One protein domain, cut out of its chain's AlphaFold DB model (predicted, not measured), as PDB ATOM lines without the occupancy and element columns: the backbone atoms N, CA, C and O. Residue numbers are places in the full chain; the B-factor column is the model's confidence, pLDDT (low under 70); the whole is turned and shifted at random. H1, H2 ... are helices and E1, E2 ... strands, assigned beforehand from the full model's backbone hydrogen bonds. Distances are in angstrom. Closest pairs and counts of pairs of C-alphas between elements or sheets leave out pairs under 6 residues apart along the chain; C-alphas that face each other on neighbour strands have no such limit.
ATOM      1  N   THR A  20     -17.886 -40.901  44.609       91.94
ATOM      2  CA  THR A  20     -17.838 -41.777  43.440       91.94
ATOM      3  C   THR A  20     -16.495 -41.613  42.751       91.94
ATOM      4  O   THR A  20     -16.118 -40.506  42.360       91.94
ATOM      5  N   PHE A  21     -15.792 -42.721  42.562       92.56
ATOM      6  CA  PHE A  21     -14.554 -42.786  41.804       92.56
ATOM      7  C   PHE A  21     -14.764 -43.593  40.536       92.56
ATOM      8  O   PHE A  21     -15.553 -44.530  40.501       92.56
ATOM      9  N   GLN A  22     -14.023 -43.247  39.487       93.94
ATOM     10  CA  GLN A  22     -14.028 -44.013  38.252       93.94
ATOM     11  C   GLN A  22     -12.671 -44.679  38.047       93.94
ATOM     12  O   GLN A  22     -11.641 -44.003  38.067       93.94
ATOM     13  N   ASP A  23     -12.676 -45.986  37.813       94.31
ATOM     14  CA  ASP A  23     -11.464 -46.747  37.522       94.31
ATOM     15  C   ASP A  23     -10.949 -46.475  36.084       94.31
ATOM     16  O   ASP A  23     -11.580 -45.798  35.254       94.31
ATOM     17  N   ILE A  24      -9.785 -47.028  35.730       93.06
ATOM     18  CA  ILE A  24      -9.226 -46.860  34.378       93.06
ATOM     19  C   ILE A  24     -10.064 -47.520  33.267       93.06
ATOM     20  O   ILE A  24      -9.912 -47.151  32.090       93.06
ATOM     21  N   LEU A  25     -10.934 -48.480  33.598       90.31
ATOM     22  CA  LEU A  25     -11.836 -49.174  32.675       90.31
ATOM     23  C   LEU A  25     -13.174 -48.442  32.503       90.31
ATOM     24  O   LEU A  25     -13.855 -48.646  31.497       90.31
ATOM     25  N   GLY A  26     -13.467 -47.464  33.360       89.75
ATOM     26  CA  GLY A  26     -14.687 -46.663  33.360       89.75
ATOM     27  C   GLY A  26     -15.768 -47.154  34.312       89.75
ATOM     28  O   GLY A  26     -16.875 -46.635  34.222       89.75
ATOM     29  N   GLN A  27     -15.463 -48.131  35.156       92.94
ATOM     30  CA  GLN A  27     -16.317 -48.633  36.220       92.94
ATOM     31  C   GLN A  27     -16.453 -47.582  37.323       92.94
ATOM     32  O   GLN A  27     -15.469 -46.930  37.674       92.94
ATOM     33  N   GLU A  28     -17.669 -47.406  37.840       94.38
ATOM     34  CA  GLU A  28     -17.974 -46.444  38.902       94.38
ATOM     35  C   GLU A  28     -17.995 -47.148  40.259       94.38
ATOM     36  O   GLU A  28     -18.865 -47.970  40.540       94.38
ATOM     37  N   LEU A  29     -17.019 -46.812  41.096       94.50
ATOM     38  CA  LEU A  29     -16.912 -47.262  42.474       94.50
ATOM     39  C   LEU A  29     -17.524 -46.213  43.393       94.50
ATOM     40  O   LEU A  29     -17.112 -45.052  43.387       94.50
ATOM     41  N   VAL A  30     -18.496 -46.623  44.192       94.38
ATOM     42  CA  VAL A  30     -19.243 -45.757  45.099       94.38
ATOM     43  C   VAL A  30     -18.861 -46.082  46.536       94.38
ATOM     44  O   VAL A  30     -19.061 -47.203  46.997       94.38
ATOM     45  N   PHE A  31     -18.358 -45.084  47.251       93.88
ATOM     46  CA  PHE A  31     -17.958 -45.164  48.650       93.88
ATOM     47  C   PHE A  31     -18.928 -44.322  49.492       93.88
ATOM     48  O   PHE A  31     -18.776 -43.097  49.564       93.88
ATOM     49  N   PRO A  32     -19.953 -44.931  50.116       90.31
ATOM     50  CA  PRO A  32     -20.974 -44.189  50.857       90.31
ATOM     51  C   PRO A  32     -20.472 -43.628  52.193       90.31
ATOM     52  O   PRO A  32     -21.052 -42.677  52.720       90.31
ATOM     53  N   ASP A  33     -19.413 -44.216  52.748       86.62
ATOM     54  CA  ASP A  33     -18.877 -43.847  54.060       86.62
ATOM     55  C   ASP A  33     -17.706 -42.860  53.996       86.62
ATOM     56  O   ASP A  33     -17.352 -42.273  55.023       86.62
ATOM     57  N   LEU A  34     -17.149 -42.628  52.804       88.31
ATOM     58  CA  LEU A  34     -15.980 -41.777  52.621       88.31
ATOM     59  C   LEU A  34     -16.352 -40.298  52.770       88.31
ATOM     60  O   LEU A  34     -17.397 -39.846  52.310       88.31
ATOM     61  N   ILE A  35     -15.510 -39.502  53.423       84.81
ATOM     62  CA  ILE A  35     -15.750 -38.058  53.548       84.81
ATOM     63  C   ILE A  35     -15.202 -37.368  52.304       84.81
ATOM     64  O   ILE A  35     -14.133 -37.722  51.833       84.81
ATOM     65  N   ALA A  36     -15.893 -36.347  51.788       81.00
ATOM     66  CA  ALA A  36     -15.434 -35.588  50.623       81.00
ATOM     67  C   ALA A  36     -13.971 -35.114  50.754       81.00
ATOM     68  O   ALA A  36     -13.638 -34.358  51.674       81.00
ATOM     69  N   GLY A  37     -13.140 -35.508  49.788       80.94
ATOM     70  CA  GLY A  37     -11.716 -35.176  49.724       80.94
ATOM     71  C   GLY A  37     -10.791 -36.160  50.444       80.94
ATOM     72  O   GLY A  37      -9.590 -35.911  50.468       80.94
ATOM     73  N   GLU A  38     -11.328 -37.227  51.034       85.69
ATOM     74  CA  GLU A  38     -10.542 -38.365  51.520       85.69
ATOM     75  C   GLU A  38     -10.376 -39.414  50.416       85.69
ATOM     76  O   GLU A  38     -11.223 -39.514  49.519       85.69
ATOM     77  N   ASP A  39      -9.276 -40.161  50.499       88.88
ATOM     78  CA  ASP A  39      -8.950 -41.284  49.623       88.88
ATOM     79  C   ASP A  39      -9.448 -42.601  50.251       88.88
ATOM     80  O   ASP A  39      -9.444 -42.709  51.481       88.88
ATOM     81  N   PRO A  40      -9.861 -43.601  49.449       91.00
ATOM     82  CA  PRO A  40     -10.290 -44.900  49.962       91.00
ATOM     83  C   PRO A  40      -9.218 -45.592  50.807       91.00
ATOM     84  O   PRO A  40      -8.053 -45.669  50.411       91.00
ATOM     85  N   ALA A  41      -9.627 -46.162  51.936       91.81
ATOM     86  CA  ALA A  41      -8.776 -46.917  52.843       91.81
ATOM     87  C   ALA A  41      -9.304 -48.340  53.072       91.81
ATOM     88  O   ALA A  41     -10.449 -48.673  52.770       91.81
ATOM     89  N   VAL A  42      -8.448 -49.199  53.628       94.00
ATOM     90  CA  VAL A  42      -8.838 -50.550  54.052       94.00
ATOM     91  C   VAL A  42      -9.946 -50.466  55.104       94.00
ATOM     92  O   VAL A  42      -9.830 -49.712  56.072       94.00
ATOM     93  N   GLY A  43     -10.994 -51.265  54.920       91.19
ATOM     94  CA  GLY A  43     -12.200 -51.282  55.746       91.19
ATOM     95  C   GLY A  43     -13.325 -50.371  55.249       91.19
ATOM     96  O   GLY A  43     -14.408 -50.382  55.835       91.19
ATOM     97  N   ASP A  44     -13.107 -49.588  54.188       93.31
ATOM     98  CA  ASP A  44     -14.170 -48.766  53.612       93.31
ATOM     99  C   ASP A  44     -15.162 -49.609  52.807       93.31
ATOM    100  O   ASP A  44     -14.788 -50.505  52.044       93.31
ATOM    101  N   THR A  45     -16.445 -49.265  52.933       94.25
ATOM    102  CA  THR A  45     -17.510 -49.858  52.124       94.25
ATOM    103  C   THR A  45     -17.427 -49.345  50.686       94.25
ATOM    104  O   THR A  45     -17.359 -48.135  50.460       94.25
ATOM    105  N   VAL A  46     -17.518 -50.243  49.707       95.75
ATOM    106  CA  VAL A  46     -17.478 -49.916  48.280       95.75
ATOM    107  C   VAL A  46     -18.512 -50.706  47.477       95.75
ATOM    108  O   VAL A  46     -18.674 -51.920  47.615       95.75
ATOM    109  N   TYR A  47     -19.204 -50.000  46.588       95.00
ATOM    110  CA  TYR A  47     -20.183 -50.561  45.665       95.00
ATOM    111  C   TYR A  47     -19.731 -50.365  44.223       95.00
ATOM    112  O   TYR A  47     -19.157 -49.337  43.876       95.00
ATOM    113  N   LEU A  48     -20.038 -51.337  43.374       94.62
ATOM    114  CA  LEU A  48     -19.880 -51.273  41.929       94.62
ATOM    115  C   LEU A  48     -21.246 -51.526  41.293       94.62
ATOM    116  O   LEU A  48     -21.880 -52.540  41.585       94.62
ATOM    117  N   ASP A  49     -21.717 -50.605  40.450       89.25
ATOM    118  CA  ASP A  49     -23.021 -50.706  39.768       89.25
ATOM    119  C   ASP A  49     -24.202 -51.008  40.729       89.25
ATOM    120  O   ASP A  49     -25.157 -51.711  40.394       89.25
ATOM    121  N   GLY A  50     -24.135 -50.483  41.961       88.88
ATOM    122  CA  GLY A  50     -25.153 -50.672  43.005       88.88
ATOM    123  C   GLY A  50     -25.101 -52.019  43.740       88.88
ATOM    124  O   GLY A  50     -25.976 -52.295  44.558       88.88
ATOM    125  N   GLN A  51     -24.094 -52.852  43.476       93.50
ATOM    126  CA  GLN A  51     -23.822 -54.098  44.196       93.50
ATOM    127  C   GLN A  51     -22.537 -53.977  45.012       93.50
ATOM    128  O   GLN A  51     -21.711 -53.112  44.735       93.50
ATOM    129  N   PHE A  52     -22.354 -54.835  46.014       95.06
ATOM    130  CA  PHE A  52     -21.094 -54.901  46.751       95.06
ATOM    131  C   PHE A  52     -19.940 -55.200  45.793       95.06
ATOM    132  O   PHE A  52     -20.000 -56.162  45.022       95.06
ATOM    133  N   ALA A  53     -18.915 -54.346  45.795       95.56
ATOM    134  CA  ALA A  53     -17.805 -54.510  44.871       95.56
ATOM    135  C   ALA A  53     -16.969 -55.738  45.257       95.56
ATOM    136  O   ALA A  53     -16.693 -55.993  46.427       95.56
ATOM    137  N   THR A  54     -16.553 -56.512  44.260       96.31
ATOM    138  CA  THR A  54     -15.649 -57.649  44.448       96.31
ATOM    139  C   THR A  54     -14.666 -57.689  43.291       96.31
ATOM    140  O   THR A  54     -15.072 -57.697  42.127       96.31
ATOM    141  N   GLY A  55     -13.373 -57.704  43.606       95.00
ATOM    142  CA  GLY A  55     -12.295 -57.772  42.629       95.00
ATOM    143  C   GLY A  55     -11.215 -56.717  42.835       95.00
ATOM    144  O   GLY A  55     -11.051 -56.143  43.909       95.00
ATOM    145  N   THR A  56     -10.448 -56.491  41.770       95.44
ATOM    146  CA  THR A  56      -9.300 -55.585  41.751       95.44
ATOM    147  C   THR A  56      -9.567 -54.435  40.795       95.44
ATOM    148  O   THR A  56      -9.810 -54.650  39.606       95.44
ATOM    149  N   PHE A  57      -9.458 -53.215  41.304       95.31
ATOM    150  CA  PHE A  57      -9.768 -51.990  40.588       95.31
ATOM    151  C   PHE A  57      -8.528 -51.111  40.503       95.31
ATOM    152  O   PHE A  57      -7.953 -50.713  41.514       95.31
ATOM    153  N   LEU A  58      -8.104 -50.806  39.278       95.19
ATOM    154  CA  LEU A  58      -6.961 -49.933  39.046       95.19
ATOM    155  C   LEU A  58      -7.446 -48.495  38.863       95.19
ATOM    156  O   LEU A  58      -8.173 -48.173  37.917       95.19
ATOM    157  N   MET A  59      -7.009 -47.624  39.760       94.50
ATOM    158  CA  MET A  59      -7.408 -46.227  39.801       94.50
ATOM    159  C   MET A  59      -6.633 -45.384  38.778       94.50
ATOM    160  O   MET A  59      -5.536 -45.756  38.348       94.50
ATOM    161  N   PRO A  60      -7.145 -44.203  38.381       91.62
ATOM    162  CA  PRO A  60      -6.434 -43.293  37.480       91.62
ATOM    163  C   PRO A  60      -5.078 -42.815  38.021       91.62
ATOM    164  O   PRO A  60      -4.179 -42.521  37.230       91.62
ATOM    165  N   GLY A  61      -4.928 -42.771  39.352       89.88
ATOM    166  CA  GLY A  61      -3.667 -42.511  40.057       89.88
ATOM    167  C   GLY A  61      -2.658 -43.665  39.998       89.88
ATOM    168  O   GLY A  61      -1.536 -43.505  40.461       89.88
ATOM    169  N   ALA A  62      -3.032 -44.792  39.380       91.38
ATOM    170  CA  ALA A  62      -2.315 -46.068  39.352       91.38
ATOM    171  C   ALA A  62      -2.235 -46.817  40.694       91.38
ATOM    172  O   ALA A  62      -1.576 -47.851  40.771       91.38
ATOM    173  N   GLU A  63      -2.957 -46.346  41.707       94.38
ATOM    174  CA  GLU A  63      -3.258 -47.110  42.920       94.38
ATOM    175  C   GLU A  63      -4.183 -48.275  42.582       94.38
ATOM    176  O   GLU A  63      -5.043 -48.165  41.704       94.38
ATOM    177  N   THR A  64      -4.013 -49.395  43.276       95.06
ATOM    178  CA  THR A  64      -4.866 -50.569  43.082       95.06
ATOM    179  C   THR A  64      -5.688 -50.818  44.333       95.06
ATOM    180  O   THR A  64      -5.126 -51.041  45.399       95.06
ATOM    181  N   ILE A  65      -7.009 -50.800  44.190       95.25
ATOM    182  CA  ILE A  65      -7.963 -51.104  45.255       95.25
ATOM    183  C   ILE A  65      -8.409 -52.552  45.082       95.25
ATOM    184  O   ILE A  65      -8.877 -52.935  44.009       95.25
ATOM    185  N   ILE A  66      -8.276 -53.356  46.129       96.31
ATOM    186  CA  ILE A  66      -8.802 -54.718  46.180       96.31
ATOM    187  C   ILE A  66      -9.977 -54.721  47.150       96.31
ATOM    188  O   ILE A  66      -9.830 -54.304  48.299       96.31
ATOM    189  N   ALA A  67     -11.132 -55.180  46.679       96.88
ATOM    190  CA  ALA A  67     -12.339 -55.291  47.485       96.88
ATOM    191  C   ALA A  67     -12.916 -56.706  47.436       96.88
ATOM    192  O   ALA A  67     -12.873 -57.375  46.399       96.88
ATOM    193  N   GLU A  68     -13.492 -57.134  48.551       95.50
ATOM    194  CA  GLU A  68     -14.171 -58.416  48.710       95.50
ATOM    195  C   GLU A  68     -15.465 -58.184  49.492       95.50
ATOM    196  O   GLU A  68     -15.460 -57.460  50.484       95.50
ATOM    197  N   ASP A  69     -16.585 -58.719  48.997       94.94
ATOM    198  CA  ASP A  69     -17.918 -58.549  49.595       94.94
ATOM    199  C   ASP A  69     -18.288 -57.090  49.944       94.94
ATOM    200  O   ASP A  69     -19.071 -56.819  50.855       94.94
ATOM    201  N   GLY A  70     -17.774 -56.132  49.163       93.81
ATOM    202  CA  GLY A  70     -18.072 -54.712  49.318       93.81
ATOM    203  C   GLY A  70     -17.250 -53.985  50.373       93.81
ATOM    204  O   GLY A  70     -17.593 -52.855  50.708       93.81
ATOM    205  N   GLU A  71     -16.178 -54.595  50.867       95.25
ATOM    206  CA  GLU A  71     -15.210 -53.976  51.767       95.25
ATOM    207  C   GLU A  71     -13.842 -53.910  51.084       95.25
ATOM    208  O   GLU A  71     -13.405 -54.865  50.434       95.25
ATOM    209  N   VAL A  72     -13.148 -52.778  51.208       96.12
ATOM    210  CA  VAL A  72     -11.762 -52.657  50.742       96.12
ATOM    211  C   VAL A  72     -10.857 -53.466  51.663       96.12
ATOM    212  O   VAL A  72     -10.676 -53.118  52.827       96.12
ATOM    213  N   ILE A  73     -10.237 -54.515  51.133       97.12
ATOM    214  CA  ILE A  73      -9.315 -55.367  51.892       97.12
ATOM    215  C   ILE A  73      -7.862 -54.903  51.763       97.12
ATOM    216  O   ILE A  73      -7.059 -55.126  52.666       97.12
ATOM    217  N   GLU A  74      -7.516 -54.239  50.658       95.31
ATOM    218  CA  GLU A  74      -6.148 -53.794  50.394       95.31
ATOM    219  C   GLU A  74      -6.123 -52.597  49.436       95.31
ATOM    220  O   GLU A  74      -6.886 -52.533  48.469       95.31
ATOM    221  N   VAL A  75      -5.209 -51.658  49.689       94.88
ATOM    222  CA  VAL A  75      -4.889 -50.545  48.786       94.88
ATOM    223  C   VAL A  75      -3.390 -50.589  48.524       94.88
ATOM    224  O   VAL A  75      -2.587 -50.411  49.439       94.88
ATOM    225  N   LEU A  76      -3.012 -50.860  47.278       93.44
ATOM    226  CA  LEU A  76      -1.619 -50.940  46.856       93.44
ATOM    227  C   LEU A  76      -1.166 -49.612  46.258       93.44
ATOM    228  O   LEU A  76      -1.830 -49.052  45.376       93.44
ATOM    229  N   GLU A  77       0.006 -49.157  46.698       93.00
ATOM    230  CA  GLU A  77       0.655 -47.969  46.153       93.00
ATOM    231  C   GLU A  77       1.021 -48.146  44.665       93.00
ATOM    232  O   GLU A  77       1.286 -49.264  44.202       93.00
ATOM    233  N   PRO A  78       1.091 -47.044  43.896       93.69
ATOM    234  CA  PRO A  78       1.486 -47.092  42.498       93.69
ATOM    235  C   PRO A  78       2.904 -47.633  42.308       93.69
ATOM    236  O   PRO A  78       3.872 -47.158  42.899       93.69
ATOM    237  N   THR A  79       3.046 -48.561  41.371       94.00
ATOM    238  CA  THR A  79       4.331 -49.092  40.897       94.00
ATOM    239  C   THR A  79       4.635 -48.600  39.483       94.00
ATOM    240  O   THR A  79       3.742 -48.179  38.745       94.00
ATOM    241  N   GLU A  80       5.894 -48.672  39.040       92.38
ATOM    242  CA  GLU A  80       6.248 -48.277  37.664       92.38
ATOM    243  C   GLU A  80       5.435 -49.048  36.608       92.38
ATOM    244  O   GLU A  80       4.991 -48.477  35.603       92.38
ATOM    245  N   GLU A  81       5.183 -50.334  36.862       89.75
ATOM    246  CA  GLU A  81       4.407 -51.202  35.979       89.75
ATOM    247  C   GLU A  81       2.936 -50.781  35.896       89.75
ATOM    248  O   GLU A  81       2.395 -50.613  34.795       89.75
ATOM    249  N   THR A  82       2.293 -50.557  37.045       90.69
ATOM    250  CA  THR A  82       0.881 -50.146  37.125       90.69
ATOM    251  C   THR A  82       0.680 -48.750  36.547       90.69
ATOM    252  O   THR A  82      -0.234 -48.544  35.747       90.69
ATOM    253  N   VAL A  83       1.596 -47.814  36.811       92.25
ATOM    254  CA  VAL A  83       1.607 -46.472  36.208       92.25
ATOM    255  C   VAL A  83       1.732 -46.556  34.686       92.25
ATOM    256  O   VAL A  83       0.994 -45.887  33.951       92.25
ATOM    257  N   GLY A  84       2.657 -47.377  34.183       89.62
ATOM    258  CA  GLY A  84       2.850 -47.583  32.749       89.62
ATOM    259  C   GLY A  84       1.621 -48.202  32.081       89.62
ATOM    260  O   GLY A  84       1.214 -47.789  30.989       89.62
ATOM    261  N   TYR A  85       0.993 -49.178  32.733       90.38
ATOM    262  CA  TYR A  85      -0.239 -49.793  32.257       90.38
ATOM    263  C   TYR A  85      -1.418 -48.807  32.254       90.38
ATOM    264  O   TYR A  85      -2.033 -48.614  31.199       90.38
ATOM    265  N   ALA A  86      -1.663 -48.101  33.361       91.31
ATOM    266  CA  ALA A  86      -2.720 -47.098  33.488       91.31
ATOM    267  C   ALA A  86      -2.609 -46.021  32.394       91.31
ATOM    268  O   ALA A  86      -3.572 -45.751  31.669       91.31
ATOM    269  N   LYS A  87      -1.405 -45.472  32.177       91.38
ATOM    270  CA  LYS A  87      -1.137 -44.494  31.106       91.38
ATOM    271  C   LYS A  87      -1.477 -45.046  29.720       91.38
ATOM    272  O   LYS A  87      -2.115 -44.350  28.925       91.38
ATOM    273  N   ARG A  88      -1.085 -46.289  29.412       90.81
ATOM    274  CA  ARG A  88      -1.384 -46.929  28.116       90.81
ATOM    275  C   ARG A  88      -2.887 -47.089  27.896       90.81
ATOM    276  O   ARG A  88      -3.382 -46.715  26.829       90.81
ATOM    277  N   VAL A  89      -3.613 -47.600  28.890       91.19
ATOM    278  CA  VAL A  89      -5.066 -47.813  28.802       91.19
ATOM    279  C   VAL A  89      -5.802 -46.483  28.639       91.19
ATOM    280  O   VAL A  89      -6.598 -46.324  27.707       91.19
ATOM    281  N   MET A  90      -5.476 -45.490  29.467       88.81
ATOM    282  CA  MET A  90      -6.086 -44.161  29.396       88.81
ATOM    283  C   MET A  90      -5.828 -43.474  28.049       88.81
ATOM    284  O   MET A  90      -6.751 -42.920  27.447       88.81
ATOM    285  N   ASN A  91      -4.600 -43.546  27.527       90.25
ATOM    286  CA  ASN A  91      -4.265 -42.970  26.223       90.25
ATOM    287  C   ASN A  91      -5.023 -43.658  25.082       90.25
ATOM    288  O   ASN A  91      -5.554 -42.980  24.198       90.25
ATOM    289  N   LYS A  92      -5.149 -44.991  25.121       88.19
ATOM    290  CA  LYS A  92      -5.944 -45.750  24.146       88.19
ATOM    291  C   LYS A  92      -7.410 -45.304  24.153       88.19
ATOM    292  O   LYS A  92      -7.975 -45.067  23.084       88.19
ATOM    293  N   ARG A  93      -8.018 -45.119  25.332       82.31
ATOM    294  CA  ARG A  93      -9.406 -44.630  25.462       82.31
ATOM    295  C   ARG A  93      -9.569 -43.206  24.927       82.31
ATOM    296  O   ARG A  93     -10.477 -42.967  24.130       82.31
ATOM    297  N   LYS A  94      -8.667 -42.282  25.283       82.62
ATOM    298  CA  LYS A  94      -8.673 -40.895  24.772       82.62
ATOM    299  C   LYS A  94      -8.606 -40.855  23.245       82.62
ATOM    300  O   LYS A  94      -9.395 -40.152  22.614       82.62
ATOM    301  N   ASN A  95      -7.713 -41.642  22.649       81.12
ATOM    302  CA  ASN A  95      -7.552 -41.694  21.197       81.12
ATOM    303  C   ASN A  95      -8.775 -42.307  20.504       81.12
ATOM    304  O   ASN A  95      -9.226 -41.782  19.490       81.12
ATOM    305  N   ASN A  96      -9.364 -43.363  21.068       78.69
ATOM    306  CA  ASN A  96     -10.586 -43.953  20.522       78.69
ATOM    307  C   ASN A  96     -11.784 -42.995  20.589       78.69
ATOM    308  O   ASN A  96     -12.555 -42.939  19.636       78.69
ATOM    309  N   LYS A  97     -11.923 -42.214  21.670       77.19
ATOM    310  CA  LYS A  97     -12.978 -41.194  21.786       77.19
ATOM    311  C   LYS A  97     -12.817 -40.096  20.730       77.19
ATOM    312  O   LYS A  97     -13.794 -39.739  20.090       77.19
ATOM    313  N   LYS A  98     -11.585 -39.626  20.491       73.81
ATOM    314  CA  LYS A  98     -11.284 -38.616  19.457       73.81
ATOM    315  C   LYS A  98     -11.575 -39.078  18.029       73.81
ATOM    316  O   LYS A  98     -11.860 -38.242  17.194       73.81
ATOM    317  N   ARG A  99     -11.472 -40.377  17.737       67.38
ATOM    318  CA  ARG A  99     -11.734 -40.923  16.390       67.38
ATOM    319  C   ARG A  99     -13.220 -41.149  16.098       67.38
ATOM    320  O   ARG A  99     -13.558 -41.443  14.960       67.38
ATOM    321  N   LYS A 100     -14.073 -41.100  17.125       62.16
ATOM    322  CA  LYS A 100     -15.529 -41.284  17.020       62.16
ATOM    323  C   LYS A 100     -16.314 -39.963  17.095       62.16
ATOM    324  O   LYS A 100     -17.536 -40.008  17.007       62.16
TER     325      LYS A 100
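This is residues 20 to 100 of the 101 residues of an uncharacterized protein of Muricauda eckloniae (UniProt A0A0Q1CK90). Picture a small body of two strand pieces, the short hairpin E1-E2 and the meander E3 to E5, joined by a long loop, residues 32 to 54. The long helix H1 runs across one end of this body, and residues 94 to 100 stick out. The 81 printed residues run E1 E2 E3 E4 E5 H1, five named strands and one named helix, class mixed. The sheets, E3-E4-E5 and E1-E2, are antiparallel. The whole is compact, radius of gyration of the C-alphas 13.2 A, with spans of 38 by 28 by 24 A.

Start with E1, residues 20 to 22, and E2, residues 28 to 31, an antiparallel hairpin at 147 degrees; N 21 and O 29 are 2.8 A apart, within hydrogen-bond range. Residues 29 to 30 pair antiparallel with 47 to 48, and these with 51 to 52. Next come E3, residues 55 to 58, E4, residues 64 to 68, and E5, residues 71 to 76, a meander, each strand the antiparallel neighbour of the one before. Look for N 57 and O 65 at 2.8 A, and N 66 and O 74 at 2.8 A, both within hydrogen-bond range. E2 and E3 are apart. H1, residues 80 to 99, is only just on the sheet E3-E4-E5, with 5 pairs of C-alphas within 10 A, and only grazes it with residues 82 to 86. The closest C-alphas of E3 and H1, Leu 58 and Ala 86, are 7.5 A apart. In H1 every O i to N i+4 pair is within hydrogen-bond range.

Find C-alpha 20, where E1 begins, at (-17.838, -41.777, 43.440). E4 is 13.4 A long and E5 14.8 A. H1 runs 28.8 A, from C-alpha 80 at (6.248, -48.277, 37.664) to C-alpha 99 at (-11.734, -40.923, 16.390).

The C-alphas farthest apart, Gly 43 and Arg 99, are 40.7 A apart. The printed part has no cut; the link E2 to E3 is long. Residues 99 to 100 have pLDDT under 70.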